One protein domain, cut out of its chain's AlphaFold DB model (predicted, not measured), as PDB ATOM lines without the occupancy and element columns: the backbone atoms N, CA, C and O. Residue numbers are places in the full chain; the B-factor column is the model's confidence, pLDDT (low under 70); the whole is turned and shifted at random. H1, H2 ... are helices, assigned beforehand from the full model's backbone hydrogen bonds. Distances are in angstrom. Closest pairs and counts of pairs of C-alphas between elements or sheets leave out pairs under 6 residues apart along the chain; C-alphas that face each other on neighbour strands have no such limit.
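What this domain is: This is residues 84 to 186 and 391 to 431 of the 658 residues of an uncharacterized protein of Burkholderia sp. WP9 (UniProt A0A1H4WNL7). One very long helix, H5, runs the length of the model, with H1 and H4 packed on two sides of it, the three lying nearly along one another with H5 between the other two. H3 and the small helix H2 lie to one side of the row of H1, H5 and H4, H3 packing on H4 and H2 packing on residues 139 to 146 of H3, and residues 425 to 431 of H5 stick out free. The printed part has 144 residues with five named helices, in the order H1, H2, H3, H4, H5, and no named strand; the class is all helix. The whole is compact, with a radius of gyration of the C-alphas of 16.1 A, yet elongated in outline, spanning 60 by 35 by 24 A.

How they stand to each other: Start at H5, residues 391 to 431, and look at its residues 403 to 421, which alone touch H4, residues 162 to 183. The closest C-alphas there are those of Ala 163 and Ala 417, 4.1 A apart, and the two helices run opposite ways at a shallow tilt of 17 degrees. Residues 405 to 420 of H5 alone touch H1, residues 84 to 99; the closest C-alphas are those of Ala 97 and Leu 409, 4.9 A apart, at a shallow tilt of 16 degrees, opposite ways. H1 and H4 are apart. Go outward from H4 to H3, residues 132 to 147: the two touch, closest at the C-alphas of Leu 140 and Ile 169, 5.4 A apart, and run the same way at a shallow tilt of 27 degrees. H3 is apart from H5 and from H1. H2, residues 110 to 115, and H3 form a helical hairpin: H2 touches residues 139 to 146 of H3 alone, closest at the C-alphas of Trp 111 and Asp 146, 6.3 A apart, opposite ways at a shallow tilt of 10 degrees. H1 and H2 are close but not clearly touching, with the C-alphas of Arg 98 and Ile 115 closest at 7.6 A. In H1, H2, H4 and H5 every O i to N i+4 pair is within hydrogen-bond range; in H3, 11 of 12 are.

Where its parts are: Find C-alpha 391 at (136.709, 147.203, 172.411); from there H5 runs 60.1 A to C-alpha 431 at (156.302, 90.618, 166.889). H4 measures 31.8 A from Pro 162 to Arg 183, H3 23.1 A from Trp 132 to Thr 147, and H2 spans Leu 110 to Ile 115. H1 begins at C-alpha 84, at (147.051, 101.896, 177.392), and covers 22.1 A to Ser 99.

The domain as a whole: The C-alphas of Arg 391 and Ala 431 are the two farthest apart, at 60.1 A. Residues 187 to 390 are not printed, and C-alphas 186 and 391 stand 13.7 A apart across the cut. The links H2 to H3 and H3 to H4 are long. Mean pLDDT of the printed part is 74.1, and 50 residues are under 70, among them 102 to 110, 146 to 160 and 391 to 400.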
ATOM      1  N   ASP A  84     148.357 101.443 176.917       77.44
ATOM      2  CA  ASP A  84     147.051 101.896 177.392       77.44
ATOM      3  C   ASP A  84     147.161 103.205 178.181       77.44
ATOM      4  O   ASP A  84     146.261 104.042 178.111       77.44
ATOM      5  N   GLY A  85     148.245 103.412 178.931       79.81
ATOM      6  CA  GLY A  85     148.553 104.686 179.587       79.81
ATOM      7  C   GLY A  85     148.820 105.813 178.591       79.81
ATOM      8  O   GLY A  85     148.187 106.864 178.677       79.81
ATOM      9  N   SER A  86     149.679 105.585 177.597       82.25
ATOM     10  CA  SER A  86     150.007 106.579 176.568       82.25
ATOM     11  C   SER A  86     148.799 106.946 175.708       82.25
ATOM     12  O   SER A  86     148.587 108.125 175.431       82.25
ATOM     13  N   ARG A  87     147.954 105.970 175.341       86.00
ATOM     14  CA  ARG A  87     146.698 106.242 174.624       86.00
ATOM     15  C   ARG A  87     145.711 107.046 175.465       86.00
ATOM     16  O   ARG A  87     145.080 107.963 174.947       86.00
ATOM     17  N   ARG A  88     145.581 106.731 176.760       85.56
ATOM     18  CA  ARG A  88     144.724 107.490 177.686       85.56
ATOM     19  C   ARG A  88     145.205 108.929 177.849       85.56
ATOM     20  O   ARG A  88     144.383 109.835 177.778       85.56
ATOM     21  N   GLN A  89     146.511 109.136 178.009       86.00
ATOM     22  CA  GLN A  89     147.092 110.471 178.122       86.00
ATOM     23  C   GLN A  89     146.861 111.295 176.848       86.00
ATOM     24  O   GLN A  89     146.357 112.411 176.929       86.00
ATOM     25  N   ALA A  90     147.148 110.731 175.672       87.25
ATOM     26  CA  ALA A  90     146.947 111.425 174.401       87.25
ATOM     27  C   ALA A  90     145.463 111.757 174.145       87.25
ATOM     28  O   ALA A  90     145.134 112.863 173.714       87.25
ATOM     29  N   ALA A  91     144.546 110.844 174.487       87.19
ATOM     30  CA  ALA A  91     143.108 111.096 174.416       87.19
ATOM     31  C   ALA A  91     142.644 112.175 175.411       87.19
ATOM     32  O   ALA A  91     141.762 112.968 175.089       87.19
ATOM     33  N   GLN A  92     143.246 112.239 176.603       88.06
ATOM     34  CA  GLN A  92     142.960 113.277 177.594       88.06
ATOM     35  C   GLN A  92     143.426 114.656 177.122       88.06
ATOM     36  O   GLN A  92     142.685 115.624 177.266       88.06
ATOM     37  N   GLU A  93     144.616 114.749 176.530       87.19
ATOM     38  CA  GLU A  93     145.133 115.989 175.941       87.19
ATOM     39  C   GLU A  93     144.260 116.463 174.766       87.19
ATOM     40  O   GLU A  93     143.964 117.654 174.652       87.19
ATOM     41  N   PHE A  94     143.774 115.534 173.937       89.38
ATOM     42  CA  PHE A  94     142.843 115.837 172.851       89.38
ATOM     43  C   PHE A  94     141.477 116.328 173.361       89.38
ATOM     44  O   PHE A  94     140.973 117.344 172.884       89.38
ATOM     45  N   GLU A  95     140.879 115.657 174.351       85.88
ATOM     46  CA  GLU A  95     139.599 116.077 174.950       85.88
ATOM     47  C   GLU A  95     139.718 117.410 175.702       85.88
ATOM     48  O   GLU A  95     138.814 118.242 175.625       85.88
ATOM     49  N   LEU A  96     140.854 117.662 176.364       85.50
ATOM     50  CA  LEU A  96     141.147 118.956 176.981       85.50
ATOM     51  C   LEU A  96     141.146 120.062 175.919       85.50
ATOM     52  O   LEU A  96     140.396 121.029 176.046       85.50
ATOM     53  N   ALA A  97     141.910 119.888 174.837       85.31
ATOM     54  CA  ALA A  97     141.960 120.850 173.740       85.31
ATOM     55  C   ALA A  97     140.592 121.036 173.056       85.31
ATOM     56  O   ALA A  97     140.258 122.141 172.628       85.31
ATOM     57  N   ARG A  98     139.768 119.980 172.993       84.31
ATOM     58  CA  ARG A  98     138.391 120.045 172.484       84.31
ATOM     59  C   ARG A  98     137.481 120.857 173.408       84.31
ATOM     60  O   ARG A  98     136.673 121.642 172.923       84.31
ATOM     61  N   SER A  99     137.616 120.703 174.724       78.25
ATOM     62  CA  SER A  99     136.839 121.464 175.711       78.25
ATOM     63  C   SER A  99     137.173 122.961 175.704       78.25
ATOM     64  O   SER A  99     136.279 123.784 175.871       78.25
ATOM     65  N   GLU A 100     138.421 123.335 175.400       76.75
ATOM     66  CA  GLU A 100     138.849 124.738 175.258       76.75
ATOM     67  C   GLU A 100     138.244 125.443 174.025       76.75
ATOM     68  O   GLU A 100     138.309 126.668 173.913       76.75
ATOM     69  N   LEU A 101     137.652 124.694 173.087       72.19
ATOM     70  CA  LEU A 101     136.879 125.245 171.967       72.19
ATOM     71  C   LEU A 101     135.428 125.592 172.353       72.19
ATOM     72  O   LEU A 101     134.723 126.214 171.558       72.19
ATOM     73  N   ALA A 102     134.966 125.213 173.552       55.00
ATOM     74  CA  ALA A 102     133.562 125.314 173.958       55.00
ATOM     75  C   ALA A 102     133.043 126.755 174.142       55.00
ATOM     76  O   ALA A 102     131.835 126.969 174.024       55.00
ATOM     77  N   ASP A 103     133.923 127.739 174.350       57.00
ATOM     78  CA  ASP A 103     133.542 129.147 174.560       57.00
ATOM     79  C   ASP A 103     133.134 129.886 173.262       57.00
ATOM     80  O   ASP A 103     132.675 131.023 173.308       57.00
ATOM     81  N   TYR A 104     133.240 129.250 172.086       60.34
ATOM     82  CA  TYR A 104     132.968 129.881 170.781       60.34
ATOM     83  C   TYR A 104     131.494 129.818 170.323       60.34
ATOM     84  O   TYR A 104     131.151 130.318 169.250       60.34
ATOM     85  N   ALA A 105     130.590 129.228 171.112       48.28
ATOM     86  CA  ALA A 105     129.203 128.963 170.706       48.28
ATOM     87  C   ALA A 105     128.324 130.212 170.474       48.28
ATOM     88  O   ALA A 105     127.230 130.088 169.927       48.28
ATOM     89  N   GLU A 106     128.792 131.408 170.835       51.44
ATOM     90  CA  GLU A 106     128.090 132.670 170.555       51.44
ATOM     91  C   GLU A 106     128.381 133.245 169.155       51.44
ATOM     92  O   GLU A 106     127.729 134.194 168.725       51.44
ATOM     93  N   SER A 107     129.338 132.672 168.414       56.19
ATOM     94  CA  SER A 107     129.788 133.188 167.108       56.19
ATOM     95  C   SER A 107     128.959 132.730 165.896       56.19
ATOM     96  O   SER A 107     129.126 133.279 164.808       56.19
ATOM     97  N   GLY A 108     128.060 131.750 166.060       57.47
ATOM     98  CA  GLY A 108     127.171 131.264 164.992       57.47
ATOM     99  C   GLY A 108     127.806 130.304 163.972       57.47
ATOM    100  O   GLY A 108     127.125 129.877 163.042       57.47
ATOM    101  N   GLU A 109     129.076 129.930 164.134       65.31
ATOM    102  CA  GLU A 109     129.766 128.985 163.248       65.31
ATOM    103  C   GLU A 109     129.316 127.530 163.510       65.31
ATOM    104  O   GLU A 109     129.483 126.976 164.601       65.31
ATOM    105  N   LEU A 110     128.739 126.891 162.483       63.59
ATOM    106  CA  LEU A 110     128.105 125.568 162.579       63.59
ATOM    107  C   LEU A 110     129.091 124.455 162.982       63.59
ATOM    108  O   LEU A 110     128.723 123.571 163.763       63.59
ATOM    109  N   TRP A 111     130.346 124.519 162.529       71.94
ATOM    110  CA  TRP A 111     131.367 123.502 162.812       71.94
ATOM    111  C   TRP A 111     131.689 123.396 164.311       71.94
ATOM    112  O   TRP A 111     131.824 122.297 164.855       71.94
ATOM    113  N   ALA A 112     131.721 124.528 165.020       68.62
ATOM    114  CA  ALA A 112     132.050 124.576 166.440       68.62
ATOM    115  C   ALA A 112     130.977 123.892 167.299       68.62
ATOM    116  O   ALA A 112     131.292 123.180 168.250       68.62
ATOM    117  N   SER A 113     129.703 124.036 166.919       67.06
ATOM    118  CA  SER A 113     128.591 123.359 167.598       67.06
ATOM    119  C   SER A 113     128.577 121.840 167.390       67.06
ATOM    120  O   SER A 113     128.166 121.105 168.287       67.06
ATOM    121  N   ARG A 114     129.078 121.347 166.249       70.19
ATOM    122  CA  ARG A 114     129.141 119.910 165.925       70.19
ATOM    123  C   ARG A 114     130.264 119.180 166.660       70.19
ATOM    124  O   ARG A 114     130.085 118.038 167.070       70.19
ATOM    125  N   ILE A 115     131.391 119.849 166.898       71.44
ATOM    126  CA  ILE A 115     132.517 119.298 167.675       71.44
ATOM    127  C   ILE A 115     132.207 119.278 169.191       71.44
ATOM    128  O   ILE A 115     132.816 118.518 169.948       71.44
ATOM    129  N   ARG A 116     131.228 120.076 169.642       67.50
ATOM    130  CA  ARG A 116     130.947 120.397 171.053       67.50
ATOM    131  C   ARG A 116     130.222 119.322 171.873       67.50
ATOM    132  O   ARG A 116     130.066 119.561 173.062       67.50
ATOM    133  N   SER A 117     129.781 118.179 171.327       60.28
ATOM    134  CA  SER A 117     128.870 117.264 172.059       60.28
ATOM    135  C   SER A 117     129.249 117.110 173.544       60.28
ATOM    136  O   SER A 117     130.394 116.759 173.834       60.28
ATOM    137  N   GLU A 118     128.310 117.410 174.456       53.69
ATOM    138  CA  GLU A 118     128.539 117.627 175.904       53.69
ATOM    139  C   GLU A 118     129.113 116.414 176.656       53.69
ATOM    140  O   GLU A 118     129.509 116.510 177.814       53.69
ATOM    141  N   GLN A 119     129.175 115.259 176.000       59.12
ATOM    142  CA  GLN A 119     129.807 114.060 176.522       59.12
ATOM    143  C   GLN A 119     131.247 113.970 176.003       59.12
ATOM    144  O   GLN A 119     131.518 114.242 174.831       59.12
ATOM    145  N   ASN A 120     132.177 113.574 176.876       62.28
ATOM    146  CA  ASN A 120     133.512 113.142 176.463       62.28
ATOM    147  C   ASN A 120     133.341 112.009 175.442       62.28
ATOM    148  O   ASN A 120     132.889 110.918 175.791       62.28
ATOM    149  N   LEU A 121     133.655 112.285 174.178       69.31
ATOM    150  CA  LEU A 121     133.443 111.358 173.065       69.31
ATOM    151  C   LEU A 121     134.396 110.164 173.160       69.31
ATOM    152  O   LEU A 121     134.067 109.062 172.723       69.31
ATOM    153  N   LEU A 122     135.578 110.392 173.732       76.62
ATOM    154  CA  LEU A 122     136.685 109.444 173.731       76.62
ATOM    155  C   LEU A 122     137.011 108.890 175.119       76.62
ATOM    156  O   LEU A 122     137.652 107.844 175.195       76.62
ATOM    157  N   LEU A 123     136.549 109.527 176.206       78.50
ATOM    158  CA  LEU A 123     136.837 109.113 177.586       78.50
ATOM    159  C   LEU A 123     135.575 108.923 178.444       78.50
ATOM    160  O   LEU A 123     134.840 109.871 178.694       78.50
ATOM    161  N   GLN A 124     135.383 107.735 179.021       77.06
ATOM    162  CA  GLN A 124     134.348 107.461 180.026       77.06
ATOM    163  C   GLN A 124     135.008 106.983 181.326       77.06
ATOM    164  O   GLN A 124     135.704 105.971 181.354       77.06
ATOM    165  N   GLY A 125     134.834 107.744 182.413       71.56
ATOM    166  CA  GLY A 125     135.459 107.437 183.709       71.56
ATOM    167  C   GLY A 125     136.996 107.461 183.695       71.56
ATOM    168  O   GLY A 125     137.616 106.718 184.448       71.56
ATOM    169  N   GLY A 126     137.614 108.263 182.816       71.25
ATOM    170  CA  GLY A 126     139.075 108.353 182.663       71.25
ATOM    171  C   GLY A 126     139.710 107.248 181.807       71.25
ATOM    172  O   GLY A 126     140.928 107.225 181.645       71.25
ATOM    173  N   ASN A 127     138.903 106.350 181.236       77.50
ATOM    174  CA  ASN A 127     139.354 105.315 180.307       77.50
ATOM    175  C   ASN A 127     138.823 105.573 178.897       77.50
ATOM    176  O   ASN A 127     137.773 106.191 178.731       77.50
ATOM    177  N   LEU A 128     139.536 105.065 177.890       82.00
ATOM    178  CA  LEU A 128     139.095 105.112 176.497       82.00
ATOM    179  C   LEU A 128     137.766 104.375 176.317       82.00
ATOM    180  O   LEU A 128     137.602 103.250 176.787       82.00
ATOM    181  N   VAL A 129     136.827 105.014 175.624       81.69
ATOM    182  CA  VAL A 129     135.515 104.432 175.318       81.69
ATOM    183  C   VAL A 129     135.675 103.275 174.326       81.69
ATOM    184  O   VAL A 129     136.517 103.307 173.421       81.69
ATOM    185  N   ASN A 130     134.834 102.247 174.464       75.75
ATOM    186  CA  ASN A 130     134.742 101.179 173.470       75.75
ATOM    187  C   ASN A 130     134.426 101.784 172.089       75.75
ATOM    188  O   ASN A 130     133.509 102.589 171.957       75.75
ATOM    189  N   HIS A 131     135.172 101.388 171.056       80.00
ATOM    190  CA  HIS A 131     135.046 101.921 169.690       80.00
ATOM    191  C   HIS A 131     135.445 103.404 169.505       80.00
ATOM    192  O   HIS A 131     134.950 104.059 168.588       80.00
ATOM    193  N   TRP A 132     136.384 103.933 170.301       84.12
ATOM    194  CA  TRP A 132     136.942 105.290 170.129       84.12
ATOM    195  C   TRP A 132     137.425 105.601 168.695       84.12
ATOM    196  O   TRP A 132     137.285 106.725 168.223       84.12
ATOM    197  N   GLN A 133     137.916 104.604 167.954       83.81
ATOM    198  CA  GLN A 133     138.316 104.751 166.545       83.81
ATOM    199  C   GLN A 133     137.143 105.168 165.642       83.81
ATOM    200  O   GLN A 133     137.296 106.013 164.761       83.81
ATOM    201  N   SER A 134     135.947 104.622 165.887       81.00
ATOM    202  CA  SER A 134     134.729 105.016 165.173       81.00
ATOM    203  C   SER A 134     134.341 106.461 165.488       81.00
ATOM    204  O   SER A 134     133.860 107.169 164.608       81.00
ATOM    205  N   GLN A 135     134.600 106.926 166.715       84.00
ATOM    206  CA  GLN A 135     134.371 108.323 167.092       84.00
ATOM    207  C   GLN A 135     135.328 109.271 166.364       84.00
ATOM    208  O   GLN A 135     134.890 110.303 165.865       84.00
ATOM    209  N   LEU A 136     136.601 108.895 166.201       84.94
ATOM    210  CA  LEU A 136     137.546 109.667 165.385       84.94
ATOM    211  C   LEU A 136     137.098 109.765 163.920       84.94
ATOM    212  O   LEU A 136     137.142 110.847 163.341       84.94
ATOM    213  N   ARG A 137     136.590 108.675 163.331       84.62
ATOM    214  CA  ARG A 137     136.019 108.711 161.972       84.62
ATOM    215  C   ARG A 137     134.831 109.667 161.871       84.62
ATOM    216  O   ARG A 137     134.728 110.401 160.893       84.62
ATOM    217  N   ASN A 138     133.957 109.687 162.877       82.88
ATOM    218  CA  ASN A 138     132.834 110.623 162.916       82.88
ATOM    219  C   ASN A 138     133.318 112.076 163.005       82.88
ATOM    220  O   ASN A 138     132.814 112.922 162.272       82.88
ATOM    221  N   ILE A 139     134.321 112.357 163.844       83.56
ATOM    222  CA  ILE A 139     134.937 113.689 163.955       83.56
ATOM    223  C   ILE A 139     135.518 114.130 162.610       83.56
ATOM    224  O   ILE A 139     135.231 115.235 162.159       83.56
ATOM    225  N   LEU A 140     136.272 113.259 161.938       84.69
ATOM    226  CA  LEU A 140     136.840 113.561 160.627       84.69
ATOM    227  C   LEU A 140     135.758 113.862 159.582       84.69
ATOM    228  O   LEU A 140     135.841 114.880 158.901       84.69
ATOM    229  N   LYS A 141     134.713 113.025 159.499       82.50
ATOM    230  CA  LYS A 141     133.585 113.244 158.578       82.50
ATOM    231  C   LYS A 141     132.892 114.582 158.833       82.50
ATOM    232  O   LYS A 141     132.542 115.271 157.884       82.50
ATOM    233  N   MET A 142     132.713 114.966 160.098       80.69
ATOM    234  CA  MET A 142     132.128 116.264 160.443       80.69
ATOM    235  C   MET A 142     133.006 117.432 159.982       80.69
ATOM    236  O   MET A 142     132.483 118.378 159.407       80.69
ATOM    237  N   LEU A 143     134.324 117.351 160.187       80.19
ATOM    238  CA  LEU A 143     135.266 118.396 159.772       80.19
ATOM    239  C   LEU A 143     135.317 118.569 158.247       80.19
ATOM    240  O   LEU A 143     135.348 119.697 157.766       80.19
ATOM    241  N   GLN A 144     135.272 117.467 157.493       81.06
ATOM    242  CA  GLN A 144     135.316 117.481 156.025       81.06
ATOM    243  C   GLN A 144     134.089 118.144 155.382       81.06
ATOM    244  O   GLN A 144     134.214 118.762 154.325       81.06
ATOM    245  N   VAL A 145     132.912 118.040 156.015       76.62
ATOM    246  CA  VAL A 145     131.681 118.705 155.544       76.62
ATOM    247  C   VAL A 145     131.829 120.227 155.572       76.62
ATOM    248  O   VAL A 145     131.296 120.903 154.697       76.62
ATOM    249  N   ASP A 146     132.563 120.763 156.547       68.31
ATOM    250  CA  ASP A 146     132.663 122.207 156.769       68.31
ATOM    251  C   ASP A 146     133.868 122.850 156.047       68.31
ATOM    252  O   ASP A 146     133.878 124.063 155.843       68.31
ATOM    253  N   THR A 147     134.858 122.065 155.603       64.94
ATOM    254  CA  THR A 147     136.031 122.556 154.849       64.94
ATOM    255  C   THR A 147     135.896 122.495 153.324       64.94
ATOM    256  O   THR A 147     136.828 122.935 152.645       64.94
ATOM    257  N   GLU A 148     134.781 121.981 152.782       65.38
ATOM    258  CA  GLU A 148     134.580 121.713 151.338       65.38
ATOM    259  C   GLU A 148     135.719 120.863 150.728       65.38
ATOM    260  O   GLU A 148     136.139 121.043 149.586       65.38
ATOM    261  N   SER A 149     136.278 119.945 151.519       54.97
ATOM    262  CA  SER A 149     137.456 119.160 151.140       54.97
ATOM    263  C   SER A 149     137.054 117.969 150.254       54.97
ATOM    264  O   SER A 149     136.407 117.040 150.726       54.97
ATOM    265  N   GLU A 150     137.492 117.946 148.987       50.56
ATOM    266  CA  GLU A 150     137.318 116.820 148.035       50.56
ATOM    267  C   GLU A 150     138.163 115.571 148.370       50.56
ATOM    268  O   GLU A 150     138.258 114.641 147.568       50.56
ATOM    269  N   LEU A 151     138.783 115.508 149.554       50.53
ATOM    270  CA  LEU A 151     139.438 114.296 150.051       50.53
ATOM    271  C   LEU A 151     138.370 113.271 150.457       50.53
ATOM    272  O   LEU A 151     138.161 112.991 151.638       50.53
ATOM    273  N   ALA A 152     137.690 112.714 149.457       43.25
ATOM    274  CA  ALA A 152     136.931 111.491 149.592       43.25
ATOM    275  C   ALA A 152     137.911 110.402 150.044       43.25
ATOM    276  O   ALA A 152     138.737 109.917 149.269       43.25
ATOM    277  N   LEU A 153     137.848 110.047 151.327       49.50
ATOM    278  CA  LEU A 153     138.285 108.728 151.757       49.50
ATOM    279  C   LEU A 153     137.363 107.753 151.029       49.50
ATOM    280  O   LEU A 153     136.201 107.605 151.401       49.50
ATOM    281  N   ASP A 154     137.867 107.202 149.929       44.47
ATOM    282  CA  ASP A 154     137.177 106.206 149.124       44.47
ATOM    283  C   ASP A 154     136.764 105.064 150.061       44.47
ATOM    284  O   ASP A 154     137.594 104.548 150.818       44.47
ATOM    285  N   ASP A 155     135.480 104.705 150.053       45.50
ATOM    286  CA  ASP A 155     134.790 103.873 151.061       45.50
ATOM    287  C   ASP A 155     135.305 102.409 151.123       45.50
ATOM    288  O   ASP A 155     134.674 101.535 151.714       45.50
ATOM    289  N   GLY A 156     136.445 102.108 150.490       43.12
ATOM    290  CA  GLY A 156     136.896 100.749 150.214       43.12
ATOM    291  C   GLY A 156     138.356 100.413 150.496       43.12
ATOM    292  O   GLY A 156     138.621  99.248 150.779       43.12
ATOM    293  N   THR A 157     139.326 101.329 150.450       43.56
ATOM    294  CA  THR A 157     140.738 100.893 150.497       43.56
ATOM    295  C   THR A 157     141.708 102.006 150.887       43.56
ATOM    296  O   THR A 157     141.750 103.045 150.241       43.56
ATOM    297  N   SER A 158     142.576 101.709 151.865       43.03
ATOM    298  CA  SER A 158     143.815 102.416 152.261       43.03
ATOM    299  C   SER A 158     143.704 103.697 153.116       43.03
ATOM    300  O   SER A 158     143.864 104.808 152.629       43.03
ATOM    301  N   GLY A 159     143.549 103.515 154.438       49.38
ATOM    302  CA  GLY A 159     143.806 104.553 155.456       49.38
ATOM    303  C   GLY A 159     143.368 104.189 156.885       49.38
ATOM    304  O   GLY A 159     142.889 105.048 157.615       49.38
ATOM    305  N   ASP A 160     143.438 102.908 157.266       65.25
ATOM    306  CA  ASP A 160     142.679 102.355 158.404       65.25
ATOM    307  C   ASP A 160     143.390 102.382 159.766       65.25
ATOM    308  O   ASP A 160     142.880 101.825 160.744       65.25
ATOM    309  N   THR A 161     144.564 103.010 159.870       81.38
ATOM    310  CA  THR A 161     145.241 103.099 161.168       81.38
ATOM    311  C   THR A 161     144.707 104.287 161.976       81.38
ATOM    312  O   THR A 161     144.399 105.342 161.414       81.38
ATOM    313  N   PRO A 162     144.610 104.175 163.313       84.12
ATOM    314  CA  PRO A 162     144.243 105.310 164.160       84.12
ATOM    315  C   PRO A 162     145.149 106.533 163.967       84.12
ATOM    316  O   PRO A 162     144.678 107.665 164.067       84.12
ATOM    317  N   ALA A 163     146.426 106.309 163.643       86.25
ATOM    318  CA  ALA A 163     147.375 107.370 163.335       86.25
ATOM    319  C   ALA A 163     146.971 108.185 162.097       86.25
ATOM    320  O   ALA A 163     147.055 109.414 162.119       86.25
ATOM    321  N   ASP A 164     146.509 107.523 161.034       84.56
ATOM    322  CA  ASP A 164     146.110 108.192 159.791       84.56
ATOM    323  C   ASP A 164     144.838 109.027 159.990       84.56
ATOM    324  O   ASP A 164     144.766 110.169 159.532       84.56
ATOM    325  N   LEU A 165     143.872 108.506 160.758       86.50
ATOM    326  CA  LEU A 165     142.653 109.236 161.122       86.50
ATOM    327  C   LEU A 165     142.963 110.510 161.918       86.50
ATOM    328  O   LEU A 165     142.429 111.576 161.614       86.50
ATOM    329  N   LEU A 166     143.841 110.419 162.918       89.12
ATOM    330  CA  LEU A 166     144.240 111.558 163.750       89.12
ATOM    331  C   LEU A 166     145.022 112.613 162.960       89.12
ATOM    332  O   LEU A 166     144.820 113.813 163.158       89.12
ATOM    333  N   LEU A 167     145.874 112.184 162.026       88.19
ATOM    334  CA  LEU A 167     146.584 113.101 161.140       88.19
ATOM    335  C   LEU A 167     145.617 113.830 160.199       88.19
ATOM    336  O   LEU A 167     145.730 115.043 160.029       88.19
ATOM    337  N   ALA A 168     144.646 113.119 159.623       85.00
ATOM    338  CA  ALA A 168     143.622 113.721 158.775       85.00
ATOM    339  C   ALA A 168     142.785 114.757 159.548       85.00
ATOM    340  O   ALA A 168     142.542 115.850 159.042       85.00
ATOM    341  N   ILE A 169     142.428 114.461 160.805       87.25
ATOM    342  CA  ILE A 169     141.750 115.412 161.701       87.25
ATOM    343  C   ILE A 169     142.607 116.667 161.918       87.25
ATOM    344  O   ILE A 169     142.096 117.778 161.787       87.25
ATOM    345  N   SER A 170     143.906 116.518 162.203       88.75
ATOM    346  CA  SER A 170     144.827 117.658 162.360       88.75
ATOM    347  C   SER A 170     144.869 118.542 161.107       88.75
ATOM    348  O   SER A 170     144.755 119.764 161.209       88.75
ATOM    349  N   VAL A 171     144.967 117.936 159.919       86.12
ATOM    350  CA  VAL A 171     145.008 118.668 158.643       86.12
ATOM    351  C   VAL A 171     143.719 119.454 158.401       86.12
ATOM    352  O   VAL A 171     143.780 120.615 157.993       86.12
ATOM    353  N   GLU A 172     142.556 118.855 158.656       85.25
ATOM    354  CA  GLU A 172     141.269 119.534 158.470       85.25
ATOM    355  C   GLU A 172     141.054 120.664 159.496       85.25
ATOM    356  O   GLU A 172     140.578 121.740 159.134       85.25
ATOM    357  N   LEU A 173     141.507 120.501 160.744       86.88
ATOM    358  CA  LEU A 173     141.490 121.576 161.746       86.88
ATOM    359  C   LEU A 173     142.389 122.761 161.358       86.88
ATOM    360  O   LEU A 173     142.010 123.921 161.537       86.88
ATOM    361  N   ASP A 174     143.564 122.493 160.787       83.19
ATOM    362  CA  ASP A 174     144.458 123.538 160.281       83.19
ATOM    363  C   ASP A 174     143.873 124.263 159.056       83.19
ATOM    364  O   ASP A 174     144.076 125.473 158.904       83.19
ATOM    365  N   LYS A 175     143.136 123.556 158.188       84.69
ATOM    366  CA  LYS A 175     142.393 124.172 157.075       84.69
ATOM    367  C   LYS A 175     141.292 125.094 157.588       84.69
ATOM    368  O   LYS A 175     141.248 126.244 157.149       84.69
ATOM    369  N   LEU A 176     140.482 124.633 158.547       82.69
ATOM    370  CA  LEU A 176     139.469 125.465 159.204       82.69
ATOM    371  C   LEU A 176     140.104 126.727 159.782       82.69
ATOM    372  O   LEU A 176     139.673 127.826 159.451       82.69
ATOM    373  N   ARG A 177     141.209 126.596 160.531       84.12
ATOM    374  CA  ARG A 177     141.935 127.749 161.088       84.12
ATOM    375  C   ARG A 177     142.284 128.787 160.020       84.12
ATOM    376  O   ARG A 177     142.046 129.972 160.233       84.12
ATOM    377  N   ARG A 178     142.828 128.357 158.877       81.06
ATOM    378  CA  ARG A 178     143.199 129.258 157.769       81.06
ATOM    379  C   ARG A 178     141.977 129.914 157.128       81.06
ATOM    380  O   ARG A 178     142.029 131.101 156.820       81.06
ATOM    381  N   GLN A 179     140.883 129.179 156.935       79.81
ATOM    382  CA  GLN A 179     139.637 129.731 156.392       79.81
ATOM    383  C   GLN A 179     139.043 130.792 157.332       79.81
ATOM    384  O   GLN A 179     138.670 131.877 156.880       79.81
ATOM    385  N   THR A 180     139.032 130.528 158.640       73.38
ATOM    386  CA  THR A 180     138.587 131.479 159.668       73.38
ATOM    387  C   THR A 180     139.509 132.705 159.737       73.38
ATOM    388  O   THR A 180     139.032 133.832 159.852       73.38
ATOM    389  N   GLU A 181     140.826 132.521 159.597       74.75
ATOM    390  CA  GLU A 181     141.820 133.606 159.584       74.75
ATOM    391  C   GLU A 181     141.662 134.536 158.375       74.75
ATOM    392  O   GLU A 181     141.750 135.754 158.518       74.75
ATOM    393  N   VAL A 182     141.362 133.985 157.195       71.81
ATOM    394  CA  VAL A 182     141.101 134.774 155.982       71.81
ATOM    395  C   VAL A 182     139.769 135.524 156.080       71.81
ATOM    396  O   VAL A 182     139.721 136.702 155.731       71.81
ATOM    397  N   ARG A 183     138.705 134.887 156.594       67.81
ATOM    398  CA  ARG A 183     137.377 135.513 156.757       67.81
ATOM    399  C   ARG A 183     137.361 136.642 157.789       67.81
ATOM    400  O   ARG A 183     136.616 137.603 157.622       67.81
ATOM    401  N   HIS A 184     138.175 136.536 158.837       65.06
ATOM    402  CA  HIS A 184     138.228 137.516 159.925       65.06
ATOM    403  C   HIS A 184     139.490 138.374 159.923       65.06
ATOM    404  O   HIS A 184     139.756 139.033 160.928       65.06
ATOM    405  N   ARG A 185     140.261 138.396 158.825       55.66
ATOM    406  CA  ARG A 185     141.424 139.277 158.699       55.66
ATOM    407  C   ARG A 185     140.931 140.721 158.802       55.66
ATOM    408  O   ARG A 185     140.242 141.182 157.896       55.66
ATOM    409  N   PRO A 186     141.211 141.442 159.894       54.34
ATOM    410  CA  PRO A 186     140.580 142.733 160.081       54.34
ATOM    411  C   PRO A 186     141.283 143.739 159.167       54.34
ATOM    412  O   PRO A 186     142.518 143.780 159.143       54.34
ATOM    413  N   ARG A 391     137.668 147.926 173.275       68.56
ATOM    414  CA  ARG A 391     136.709 147.203 172.411       68.56
ATOM    415  C   ARG A 391     137.386 146.455 171.258       68.56
ATOM    416  O   ARG A 391     136.909 145.408 170.823       68.56
ATOM    417  N   ARG A 392     138.490 146.996 170.732       65.31
ATOM    418  CA  ARG A 392     139.281 146.360 169.668       65.31
ATOM    419  C   ARG A 392     140.140 145.219 170.204       65.31
ATOM    420  O   ARG A 392     140.192 144.167 169.573       65.31
ATOM    421  N   ASN A 393     140.777 145.410 171.355       60.34
ATOM    422  CA  ASN A 393     141.584 144.393 172.019       60.34
ATOM    423  C   ASN A 393     140.725 143.229 172.508       60.34
ATOM    424  O   ASN A 393     141.156 142.096 172.373       60.34
ATOM    425  N   GLU A 394     139.500 143.464 172.976       61.00
ATOM    426  CA  GLU A 394     138.552 142.401 173.333       61.00
ATOM    427  C   GLU A 394     138.201 141.527 172.118       61.00
ATOM    428  O   GLU A 394     138.308 140.304 172.188       61.00
ATOM    429  N   LYS A 395     137.886 142.138 170.964       60.59
ATOM    430  CA  LYS A 395     137.596 141.405 169.715       60.59
ATOM    431  C   LYS A 395     138.823 140.709 169.111       60.59
ATOM    432  O   LYS A 395     138.709 139.610 168.579       60.59
ATOM    433  N   ALA A 396     139.998 141.334 169.171       60.34
ATOM    434  CA  ALA A 396     141.240 140.742 168.673       60.34
ATOM    435  C   ALA A 396     141.768 139.642 169.610       60.34
ATOM    436  O   ALA A 396     142.304 138.642 169.141       60.34
ATOM    437  N   SER A 397     141.607 139.804 170.925       61.03
ATOM    438  CA  SER A 397     141.975 138.806 171.932       61.03
ATOM    439  C   SER A 397     141.073 137.587 171.843       61.03
ATOM    440  O   SER A 397     141.593 136.476 171.883       61.03
ATOM    441  N   SER A 398     139.761 137.768 171.651       64.38
ATOM    442  CA  SER A 398     138.854 136.639 171.447       64.38
ATOM    443  C   SER A 398     139.215 135.881 170.167       64.38
ATOM    444  O   SER A 398     139.511 134.696 170.240       64.38
ATOM    445  N   LEU A 399     139.343 136.543 169.008       66.25
ATOM    446  CA  LEU A 399     139.782 135.901 167.755       66.25
ATOM    447  C   LEU A 399     141.143 135.188 167.878       66.25
ATOM    448  O   LEU A 399     141.284 134.051 167.431       66.25
ATOM    449  N   ASN A 400     142.129 135.801 168.540       68.81
ATOM    450  CA  ASN A 400     143.426 135.166 168.795       68.81
ATOM    451  C   ASN A 400     143.326 133.960 169.737       68.81
ATOM    452  O   ASN A 400     144.054 132.984 169.554       68.81
ATOM    453  N   GLN A 401     142.450 134.007 170.739       70.88
ATOM    454  CA  GLN A 401     142.166 132.868 171.606       70.88
ATOM    455  C   GLN A 401     141.553 131.719 170.795       70.88
ATOM    456  O   GLN A 401     142.013 130.591 170.934       70.88
ATOM    457  N   HIS A 402     140.647 132.001 169.854       73.00
ATOM    458  CA  HIS A 402     140.079 130.985 168.957       73.00
ATOM    459  C   HIS A 402     141.126 130.339 168.044       73.00
ATOM    460  O   HIS A 402     141.179 129.112 167.944       73.00
ATOM    461  N   PHE A 403     142.012 131.129 167.424       77.94
ATOM    462  CA  PHE A 403     143.106 130.571 166.619       77.94
ATOM    463  C   PHE A 403     144.043 129.693 167.448       77.94
ATOM    464  O   PHE A 403     144.514 128.662 166.961       77.94
ATOM    465  N   ARG A 404     144.293 130.070 168.708       79.56
ATOM    466  CA  ARG A 404     145.087 129.264 169.642       79.56
ATOM    467  C   ARG A 404     144.378 127.967 170.018       79.56
ATOM    468  O   ARG A 404     145.041 126.937 169.994       79.56
ATOM    469  N   SER A 405     143.077 127.988 170.304       81.31
ATOM    470  CA  SER A 405     142.309 126.778 170.635       81.31
ATOM    471  C   SER A 405     142.237 125.803 169.452       81.31
ATOM    472  O   SER A 405     142.514 124.617 169.619       81.31
ATOM    473  N   LEU A 406     141.980 126.293 168.231       82.75
ATOM    474  CA  LEU A 406     142.019 125.471 167.010       82.75
ATOM    475  C   LEU A 406     143.408 124.878 166.756       82.75
ATOM    476  O   LEU A 406     143.540 123.695 166.443       82.75
ATOM    477  N   HIS A 407     144.454 125.688 166.925       84.81
ATOM    478  CA  HIS A 407     145.821 125.208 166.772       84.81
ATOM    479  C   HIS A 407     146.179 124.160 167.832       84.81
ATOM    480  O   HIS A 407     146.770 123.144 167.483       84.81
ATOM    481  N   ARG A 408     145.775 124.360 169.093       85.62
ATOM    482  CA  ARG A 408     145.968 123.385 170.174       85.62
ATOM    483  C   ARG A 408     145.306 122.051 169.857       85.62
ATOM    484  O   ARG A 408     145.972 121.025 169.967       85.62
ATOM    485  N   LEU A 409     144.052 122.058 169.401       87.69
ATOM    486  CA  LEU A 409     143.359 120.826 169.021       87.69
ATOM    487  C   LEU A 409     144.057 120.121 167.848       87.69
ATOM    488  O   LEU A 409     144.270 118.911 167.904       87.69
ATOM    489  N   SER A 410     144.487 120.873 166.830       89.44
ATOM    490  CA  SER A 410     145.270 120.333 165.709       89.44
ATOM    491  C   SER A 410     146.584 119.697 166.183       89.44
ATOM    492  O   SER A 410     146.898 118.564 165.814       89.44
ATOM    493  N   THR A 411     147.326 120.368 167.070       88.19
ATOM    494  CA  THR A 411     148.579 119.831 167.620       88.19
ATOM    495  C   THR A 411     148.363 118.610 168.509       88.19
ATOM    496  O   THR A 411     149.157 117.676 168.437       88.19
ATOM    497  N   ALA A 412     147.285 118.576 169.300       89.38
ATOM    498  CA  ALA A 412     146.936 117.425 170.126       89.38
ATOM    499  C   ALA A 412     146.582 116.208 169.255       89.38
ATOM    500  O   ALA A 412     147.041 115.099 169.525       89.38
ATOM    501  N   ALA A 413     145.845 116.419 168.158       89.50
ATOM    502  CA  ALA A 413     145.553 115.376 167.176       89.50
ATOM    503  C   ALA A 413     146.837 114.822 166.529       89.50
ATOM    504  O   ALA A 413     147.034 113.608 166.483       89.50
ATOM    505  N   ALA A 414     147.753 115.695 166.096       88.31
ATOM    506  CA  ALA A 414     149.032 115.286 165.512       88.31
ATOM    507  C   ALA A 414     149.949 114.559 166.517       88.31
ATOM    508  O   ALA A 414     150.584 113.562 166.172       88.31
ATOM    509  N   ALA A 415     150.001 115.022 167.770       88.62
ATOM    510  CA  ALA A 415     150.773 114.382 168.836       88.62
ATOM    511  C   ALA A 415     150.235 112.982 169.171       88.62
ATOM    512  O   ALA A 415     151.006 112.034 169.365       88.62
ATOM    513  N   TRP A 416     148.911 112.820 169.176       92.62
ATOM    514  CA  TRP A 416     148.297 111.509 169.339       92.62
ATOM    515  C   TRP A 416     148.581 110.600 168.132       92.62
ATOM    516  O   TRP A 416     148.964 109.446 168.325       92.62
ATOM    517  N   ALA A 417     148.525 111.116 166.899       89.50
ATOM    518  CA  ALA A 417     148.896 110.349 165.706       89.50
ATOM    519  C   ALA A 417     150.329 109.787 165.793       89.50
ATOM    520  O   ALA A 417     150.571 108.622 165.478       89.50
ATOM    521  N   GLU A 418     151.280 110.591 166.274       88.38
ATOM    522  CA  GLU A 418     152.669 110.166 166.477       88.38
ATOM    523  C   GLU A 418     152.805 109.113 167.589       88.38
ATOM    524  O   GLU A 418     153.615 108.189 167.492       88.38
ATOM    525  N   THR A 419     151.982 109.213 168.633       87.62
ATOM    526  CA  THR A 419     151.916 108.207 169.703       87.62
ATOM    527  C   THR A 419     151.442 106.858 169.156       87.62
ATOM    528  O   THR A 419     152.069 105.839 169.439       87.62
ATOM    529  N   GLU A 420     150.405 106.839 168.313       88.00
ATOM    530  CA  GLU A 420     149.927 105.612 167.654       88.00
ATOM    531  C   GLU A 420     150.971 105.023 166.695       88.00
ATOM    532  O   GLU A 420     151.214 103.821 166.729       88.00
ATOM    533  N   ARG A 421     151.699 105.849 165.930       86.88
ATOM    534  CA  ARG A 421     152.809 105.361 165.086       86.88
ATOM    535  C   ARG A 421     153.915 104.693 165.891       86.88
ATOM    536  O   ARG A 421     154.436 103.659 165.475       86.88
ATOM    537  N   LYS A 422     154.282 105.265 167.040       83.56
ATOM    538  CA  LYS A 422     155.272 104.663 167.948       83.56
ATOM    539  C   LYS A 422     154.772 103.338 168.516       83.56
ATOM    540  O   LYS A 422     155.550 102.386 168.575       83.56
ATOM    541  N   ILE A 423     153.488 103.259 168.875       83.12
ATOM    542  CA  ILE A 423     152.845 102.013 169.310       83.12
ATOM    543  C   ILE A 423     152.936 100.960 168.201       83.12
ATOM    544  O   ILE A 423     153.421  99.858 168.455       83.12
ATOM    545  N   ASP A 424     152.552 101.300 166.972       81.25
ATOM    546  CA  ASP A 424     152.556 100.373 165.837       81.25
ATOM    547  C   ASP A 424     153.973  99.893 165.484       81.25
ATOM    548  O   ASP A 424     154.201  98.692 165.310       81.25
ATOM    549  N   GLN A 425     154.960 100.795 165.471       79.56
ATOM    550  CA  GLN A 425     156.370 100.442 165.258       79.56
ATOM    551  C   GLN A 425     156.894  99.495 166.343       79.56
ATOM    552  O   GLN A 425     157.610  98.536 166.049       79.56
ATOM    553  N   GLN A 426     156.536  99.725 167.604       71.38
ATOM    554  CA  GLN A 426     156.959  98.862 168.703       71.38
ATOM    555  C   GLN A 426     156.242  97.512 168.707       71.38
ATOM    556  O   GLN A 426     156.873  96.499 169.009       71.38
ATOM    557  N   LEU A 427     154.960  97.463 168.333       70.25
ATOM    558  CA  LEU A 427     154.224  96.213 168.139       70.25
ATOM    559  C   LEU A 427     154.846  95.373 167.020       70.25
ATOM    560  O   LEU A 427     155.065  94.176 167.213       70.25
ATOM    561  N   ALA A 428     155.204  95.999 165.898       69.31
ATOM    562  CA  ALA A 428     155.910  95.340 164.802       69.31
ATOM    563  C   ALA A 428     157.295  94.826 165.240       69.31
ATOM    564  O   ALA A 428     157.656  93.677 164.970       69.31
ATOM    565  N   ASN A 429     158.043  95.630 166.003       64.88
ATOM    566  CA  ASN A 429     159.346  95.238 166.546       64.88
ATOM    567  C   ASN A 429     159.241  94.098 167.574       64.88
ATOM    568  O   ASN A 429     160.085  93.198 167.578       64.88
ATOM    569  N   ALA A 430     158.204  94.092 168.416       60.69
ATOM    570  CA  ALA A 430     157.946  93.039 169.398       60.69
ATOM    571  C   ALA A 430     157.515  91.721 168.735       60.69
ATOM    572  O   ALA A 430     157.975  90.653 169.140       60.69
ATOM    573  N   ALA A 431     156.700  91.786 167.676       55.16
ATOM    574  CA  ALA A 431     156.302  90.618 166.889       55.16
ATOM    575  C   ALA A 431     157.487  89.969 166.140       55.16
ATOM    576  O   ALA A 431     157.465  88.768 165.882       55.16
TER     577      ALA A 431